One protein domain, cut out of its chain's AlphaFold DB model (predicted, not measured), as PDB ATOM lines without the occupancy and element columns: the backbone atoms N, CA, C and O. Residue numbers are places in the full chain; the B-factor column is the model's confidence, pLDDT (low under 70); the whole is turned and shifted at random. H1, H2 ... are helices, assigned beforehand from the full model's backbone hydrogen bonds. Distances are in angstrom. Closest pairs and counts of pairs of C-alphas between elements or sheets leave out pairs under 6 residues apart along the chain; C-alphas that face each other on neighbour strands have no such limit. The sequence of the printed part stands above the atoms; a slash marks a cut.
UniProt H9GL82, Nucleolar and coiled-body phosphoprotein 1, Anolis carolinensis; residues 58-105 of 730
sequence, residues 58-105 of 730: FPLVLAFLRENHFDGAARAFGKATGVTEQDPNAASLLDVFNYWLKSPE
ATOM      1  N   PHE A  58       7.552  28.456 -32.524       91.12
ATOM      2  CA  PHE A  58       6.845  28.941 -31.330       91.12
ATOM      3  C   PHE A  58       6.124  30.283 -31.549       91.12
ATOM      4  O   PHE A  58       4.972  30.385 -31.125       91.12
ATOM      5  N   PRO A  59       6.704  31.290 -32.233       91.62
ATOM      6  CA  PRO A  59       5.996  32.535 -32.511       91.62
ATOM      7  C   PRO A  59       4.727  32.324 -33.362       91.62
ATOM      8  O   PRO A  59       3.698  32.941 -33.097       91.62
ATOM      9  N   LEU A  60       4.764  31.388 -34.322       91.50
ATOM     10  CA  LEU A  60       3.612  31.020 -35.160       91.50
ATOM     11  C   LEU A  60       2.544  30.238 -34.376       91.50
ATOM     12  O   LEU A  60       1.352  30.429 -34.595       91.50
ATOM     13  N   VAL A  61       2.956  29.392 -33.426       92.94
ATOM     14  CA  VAL A  61       2.040  28.709 -32.493       92.94
ATOM     15  C   VAL A  61       1.365  29.704 -31.547       92.94
ATOM     16  O   VAL A  61       0.174  29.567 -31.278       92.94
ATOM     17  N   LEU A  62       2.081  30.726 -31.068       92.75
ATOM     18  CA  LEU A  62       1.501  31.767 -30.216       92.75
ATOM     19  C   LEU A  62       0.455  32.609 -30.967       92.75
ATOM     20  O   LEU A  62      -0.603  32.881 -30.398       92.75
ATOM     21  N   ALA A  63       0.728  32.971 -32.226       92.31
ATOM     22  CA  ALA A  63      -0.227  33.656 -33.099       92.31
ATOM     23  C   ALA A  63      -1.485  32.797 -33.332       92.31
ATOM     24  O   ALA A  63      -2.583  33.200 -32.946       92.31
ATOM     25  N   PHE A  64      -1.313  31.552 -33.791       93.69
ATOM     26  CA  PHE A  64      -2.408  30.604 -34.022       93.69
ATOM     27  C   PHE A  64      -3.294  30.383 -32.780       93.69
ATOM     28  O   PHE A  64      -4.521  30.342 -32.883       93.69
ATOM     29  N   LEU A  65      -2.701  30.279 -31.583       94.12
ATOM     30  CA  LEU A  65      -3.460  30.138 -30.333       94.12
ATOM     31  C   LEU A  65      -4.311  31.377 -30.004       94.12
ATOM     32  O   LEU A  65      -5.338  31.230 -29.346       94.12
ATOM     33  N   ARG A  66      -3.921  32.577 -30.449       92.19
ATOM     34  CA  ARG A  66      -4.702  33.814 -30.266       92.19
ATOM     35  C   ARG A  66      -5.751  34.003 -31.358       92.19
ATOM     36  O   ARG A  66      -6.882  34.352 -31.038       92.19
ATOM     37  N   GLU A  67      -5.409  33.691 -32.607       91.75
ATOM     38  CA  GLU A  67      -6.338  33.646 -33.750       91.75
ATOM     39  C   GLU A  67      -7.538  32.722 -33.480       91.75
ATOM     40  O   GLU A  67      -8.661  33.035 -33.861       91.75
ATOM     41  N   ASN A  68      -7.313  31.612 -32.769       94.19
ATOM     42  CA  ASN A  68      -8.344  30.634 -32.404       94.19
ATOM     43  C   ASN A  68      -8.916  30.843 -30.980       94.19
ATOM     44  O   ASN A  68      -9.499  29.924 -30.409       94.19
ATOM     45  N   HIS A  69      -8.742  32.032 -30.385       93.56
ATOM     46  CA  HIS A  69      -9.279  32.416 -29.065       93.56
ATOM     47  C   HIS A  69      -8.884  31.509 -27.875       93.56
ATOM     48  O   HIS A  69      -9.534  31.508 -26.828       93.56
ATOM     49  N   PHE A  70      -7.775  30.770 -27.966       95.56
ATOM     50  CA  PHE A  70      -7.241  29.961 -26.866       95.56
ATOM     51  C   PHE A  70      -6.385  30.798 -25.898       95.56
ATOM     52  O   PHE A  70      -5.263  30.419 -25.553       95.56
ATOM     53  N   ASP A  71      -6.909  31.926 -25.406       93.38
ATOM     54  CA  ASP A  71      -6.178  32.904 -24.580       93.38
ATOM     55  C   ASP A  71      -5.501  32.294 -23.343       93.38
ATOM     56  O   ASP A  71      -4.393  32.684 -22.964       93.38
ATOM     57  N   GLY A  72      -6.136  31.304 -22.708       94.81
ATOM     58  CA  GLY A  72      -5.546  30.563 -21.592       94.81
ATOM     59  C   GLY A  72      -4.275  29.803 -21.992       94.81
ATOM     60  O   GLY A  72      -3.267  29.870 -21.285       94.81
ATOM     61  N   ALA A  73      -4.301  29.142 -23.153       95.00
ATOM     62  CA  ALA A  73      -3.157  28.428 -23.706       95.00
ATOM     63  C   ALA A  73      -2.091  29.401 -24.225       95.00
ATOM     64  O   ALA A  73      -0.928  29.239 -23.874       95.00
ATOM     65  N   ALA A  74      -2.467  30.456 -24.956       92.25
ATOM     66  CA  ALA A  74      -1.542  31.493 -25.423       92.25
ATOM     67  C   ALA A  74      -0.775  32.149 -24.257       92.25
ATOM     68  O   ALA A  74       0.451  32.268 -24.295       92.25
ATOM     69  N   ARG A  75      -1.472  32.496 -23.164       93.00
ATOM     70  CA  ARG A  75      -0.865  33.079 -21.950       93.00
ATOM     71  C   ARG A  75       0.006  32.097 -21.165       93.00
ATOM     72  O   ARG A  75       0.894  32.549 -20.445       93.00
ATOM     73  N   ALA A  76      -0.237  30.790 -21.255       94.19
ATOM     74  CA  ALA A  76       0.642  29.771 -20.676       94.19
ATOM     75  C   ALA A  76       1.871  29.522 -21.569       94.19
ATOM     76  O   ALA A  76       2.999  29.495 -21.082       94.19
ATOM     77  N   PHE A  77       1.651  29.419 -22.879       93.50
ATOM     78  CA  PHE A  77       2.660  29.156 -23.894       93.50
ATOM     79  C   PHE A  77       3.686  30.290 -23.983       93.50
ATOM     80  O   PHE A  77       4.875  30.025 -23.840       93.50
ATOM     81  N   GLY A  78       3.251  31.552 -24.091       91.88
ATOM     82  CA  GLY A  78       4.154  32.712 -24.104       91.88
ATOM     83  C   GLY A  78       4.990  32.848 -22.823       91.88
ATOM     84  O   GLY A  78       6.158  33.224 -22.882       91.88
ATOM     85  N   LYS A  79       4.450  32.455 -21.657       93.12
ATOM     86  CA  LYS A  79       5.219  32.391 -20.397       93.12
ATOM     87  C   LYS A  79       6.257  31.268 -20.378       93.12
ATOM     88  O   LYS A  79       7.280  31.420 -19.718       93.12
ATOM     89  N   ALA A  80       5.979  30.145 -21.038       91.38
ATOM     90  CA  ALA A  80       6.869  28.989 -21.081       91.38
ATOM     91  C   ALA A  80       7.983  29.139 -22.130       91.38
ATOM     92  O   ALA A  80       9.102  28.689 -21.897       91.38
ATOM     93  N   THR A  81       7.691  29.775 -23.267       89.25
ATOM     94  CA  THR A  81       8.649  29.991 -24.363       89.25
ATOM     95  C   THR A  81       9.404  31.314 -24.259       89.25
ATOM     96  O   THR A  81      10.484  31.430 -24.831       89.25
ATOM     97  N   GLY A  82       8.861  32.313 -23.550       86.06
ATOM     98  CA  GLY A  82       9.412  33.673 -23.496       86.06
ATOM     99  C   GLY A  82       9.265  34.454 -24.809       86.06
ATOM    100  O   GLY A  82       9.866  35.513 -24.959       86.06
ATOM    101  N   VAL A  83       8.495  33.923 -25.760       84.69
ATOM    102  CA  VAL A  83       8.341  34.454 -27.116       84.69
ATOM    103  C   VAL A  83       7.265  35.540 -27.151       84.69
ATOM    104  O   VAL A  83       6.148  35.339 -26.674       84.69
ATOM    105  N   THR A  84       7.610  36.687 -27.737       75.12
ATOM    106  CA  THR A  84       6.678  37.760 -28.106       75.12
ATOM    107  C   THR A  84       5.994  37.464 -29.445       75.12
ATOM    108  O   THR A  84       6.367  36.534 -30.155       75.12
ATOM    109  N   GLU A  85       4.959  38.233 -29.782       71.00
ATOM    110  CA  GLU A  85       4.163  38.027 -31.000       71.00
ATOM    111  C   GLU A  85       4.981  38.209 -32.291       71.00
ATOM    112  O   GLU A  85       5.992  38.912 -32.288       71.00
ATOM    113  N   GLN A  86       4.536  37.578 -33.384       73.81
ATOM    114  CA  GLN A  86       5.103  37.793 -34.719       73.81
ATOM    115  C   GLN A  86       4.596  39.071 -35.375       73.81
ATOM    116  O   GLN A  86       3.520  39.576 -35.049       73.81
ATOM    117  N   ASP A  87       5.321  39.493 -36.410       73.50
ATOM    118  CA  ASP A  87       4.766  40.342 -37.458       73.50
ATOM    119  C   ASP A  87       3.493  39.698 -38.055       73.50
ATOM    120  O   ASP A  87       3.529  38.528 -38.453       73.50
ATOM    121  N   PRO A  88       2.384  40.445 -38.222       72.44
ATOM    122  CA  PRO A  88       1.112  39.921 -38.743       72.44
ATOM    123  C   PRO A  88       1.139  39.562 -40.244       72.44
ATOM    124  O   PRO A  88       0.100  39.290 -40.835       72.44
ATOM    125  N   ASN A  89       2.321  39.586 -40.868       73.69
ATOM    126  CA  ASN A  89       2.578  39.211 -42.261       73.69
ATOM    127  C   ASN A  89       3.530  37.994 -42.367       73.69
ATOM    128  O   ASN A  89       4.059  37.694 -43.438       73.69
ATOM    129  N   ALA A  90       3.799  37.303 -41.253       78.81
ATOM    130  CA  ALA A  90       4.461  36.003 -41.270       78.81
ATOM    131  C   ALA A  90       3.502  34.921 -41.809       78.81
ATOM    132  O   ALA A  90       2.311  34.938 -41.509       78.81
ATOM    133  N   ALA A  91       4.017  33.958 -42.582       80.88
ATOM    134  CA  ALA A  91       3.209  32.844 -43.091       80.88
ATOM    135  C   ALA A  91       2.605  32.035 -41.930       80.88
ATOM    136  O   ALA A  91       3.335  31.662 -41.005       80.88
ATOM    137  N   SER A  92       1.299  31.748 -41.973       89.69
ATOM    138  CA  SER A  92       0.599  31.137 -40.839       89.69
ATOM    139  C   SER A  92       1.146  29.742 -40.527       89.69
ATOM    140  O   SER A  92       1.600  29.008 -41.412       89.69
ATOM    141  N   LEU A  93       1.019  29.315 -39.267       90.56
ATOM    142  CA  LEU A  93       1.247  27.923 -38.869       90.56
ATOM    143  C   LEU A  93       0.471  26.946 -39.773       90.56
ATOM    144  O   LEU A  93       0.980  25.877 -40.120       90.56
ATOM    145  N   LEU A  94      -0.738  27.339 -40.189       91.75
ATOM    146  CA  LEU A  94      -1.591  26.544 -41.065       91.75
ATOM    147  C   LEU A  94      -1.055  26.490 -42.507       91.75
ATOM    148  O   LEU A  94      -1.147  25.443 -43.144       91.75
ATOM    149  N   ASP A  95      -0.426  27.558 -43.006       91.44
ATOM    150  CA  ASP A  95       0.228  27.577 -44.323       91.44
ATOM    151  C   ASP A  95       1.470  26.688 -44.341       91.44
ATOM    152  O   ASP A  95       1.654  25.899 -45.268       91.44
ATOM    153  N   VAL A  96       2.288  26.751 -43.286       91.12
ATOM    154  CA  VAL A  96       3.468  25.887 -43.114       91.12
ATOM    155  C   VAL A  96       3.055  24.412 -43.039       91.12
ATOM    156  O   VAL A  96       3.679  23.562 -43.679       91.12
ATOM    157  N   PHE A  97       1.970  24.098 -42.324       90.56
ATOM    158  CA  PHE A  97       1.409  22.746 -42.257       90.56
ATOM    159  C   PHE A  97       0.832  22.276 -43.603       90.56
ATOM    160  O   PHE A  97       1.135  21.171 -44.058       90.56
ATOM    161  N   ASN A  98       0.071  23.127 -44.296       93.12
ATOM    162  CA  ASN A  98      -0.469  22.835 -45.625       93.12
ATOM    163  C   ASN A  98       0.637  22.654 -46.677       93.12
ATOM    164  O   ASN A  98       0.539  21.769 -47.528       93.12
ATOM    165  N   TYR A  99       1.700  23.458 -46.618       92.44
ATOM    166  CA  TYR A  99       2.893  23.306 -47.449       92.44
ATOM    167  C   TYR A  99       3.614  21.986 -47.149       92.44
ATOM    168  O   TYR A  99       4.005  21.281 -48.081       92.44
ATOM    169  N   TRP A 100       3.736  21.605 -45.874       90.38
ATOM    170  CA  TRP A 100       4.296  20.311 -45.484       90.38
ATOM    171  C   TRP A 100       3.479  19.147 -46.063       90.38
ATOM    172  O   TRP A 100       4.051  18.330 -46.780       90.38
ATOM    173  N   LEU A 101       2.154  19.117 -45.873       90.56
ATOM    174  CA  LEU A 101       1.273  18.075 -46.432       90.56
ATOM    175  C   LEU A 101       1.350  17.965 -47.967       90.56
ATOM    176  O   LEU A 101       1.284  16.865 -48.519       90.56
ATOM    177  N   LYS A 102       1.491  19.100 -48.663       89.94
ATOM    178  CA  LYS A 102       1.609  19.162 -50.130       89.94
ATOM    179  C   LYS A 102       3.021  18.824 -50.631       89.94
ATOM    180  O   LYS A 102       3.183  18.478 -51.800       89.94
ATOM    181  N   SER A 103       4.039  18.884 -49.771       88.00
ATOM    182  CA  SER A 103       5.428  18.607 -50.136       88.00
ATOM    183  C   SER A 103       5.678  17.106 -50.361       88.00
ATOM    184  O   SER A 103       5.337  16.281 -49.506       88.00
ATOM    185  N   PRO A 104       6.357  16.704 -51.457       79.38
ATOM    186  CA  PRO A 104       6.696  15.298 -51.708       79.38
ATOM    187  C   PRO A 104       7.665  14.711 -50.666       79.38
ATOM    188  O   PRO A 104       7.837  13.496 -50.599       79.38
ATOM    189  N   GLU A 105       8.292  15.558 -49.847       72.69
ATOM    190  CA  GLU A 105       9.192  15.157 -48.766       72.69
ATOM    191  C   GLU A 105       8.436  14.691 -47.505       72.69
ATOM    192  O   GLU A 105       8.932  13.824 -46.790       72.69
TER     193      GLU A 105
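Overview. This is residues 58 to 105 of the 730 residues of the protein "Nucleolar and coiled-body phosphoprotein 1" of Anolis carolinensis (UniProt H9GL82). A short helical hairpin, H1 and H2 side by side, makes a small body, and a third helix, H3, begins near Leu 60 of H1 and points away from the hairpin like an arm, with residues 97 to 105 sticking out. H1 lies between H2 and the beginning of H3, and the long link of residues 82 to 92 arches past H1 on its way from H2 to H3. The printed part has 48 residues, with three named helices in the order H1, H2, H3 and no named strand; the class is all helix. The whole is only just loose, close to compact, with a radius of gyration of the C-alphas of 11.9 A, and is elongated, spanning 36 by 18 by 18 A.

Arrangement. The longest helix by residues is H2, residues 71 to 81. It touches H1, residues 58 to 67, with 8 pairs of C-alphas within 8 A. The closest C-alphas of the two are those of Leu 65 and Ala 74, 5.4 A apart. H1 and H2 run opposite ways at a shallow tilt of 10 degrees, their centres 9.5 A apart, and form a helical hairpin. On from H1, H3, residues 93 to 102, only just touches it, with 3 pairs of C-alphas within 8 A. The closest C-alphas of H1 and H3 are those of Leu 60 and Leu 93, 5.4 A apart. The lines of H1 and H3 are about perpendicular at 71 degrees, only just past steep. H2 and H3 are apart. In H1 and H3 every O i to N i+4 pair is within hydrogen-bond range; in H2 6 of 7 are.

Along the chain. H2 is 15.1 A long from C-alpha 71 to C-alpha 81, which stands at (8.649, 29.991, -24.363). H1 begins at C-alpha 58, at (6.845, 28.941, -31.330), and is 14.2 A long to C-alpha 67. H3 is 14.3 A long from C-alpha 93 to C-alpha 102, which stands at (1.609, 19.162, -50.130).

Size, cuts and confidence. The two C-alphas farthest apart are those of Gly 72 and Pro 104, at 35.9 A. Residues 97 to 105, of which 97 to 102 belong to H3, stand free; the body without them has 39 residues, spans 23 by 19 by 14 A and has a radius of gyration of 9.3 A. The link from H1 to H2, 3 residues, is tight, and the link from H2 to H3, 11 residues, is long. The printed part has no cut. The mean pLDDT of the printed part is 88.3, and no printed residue is under 70.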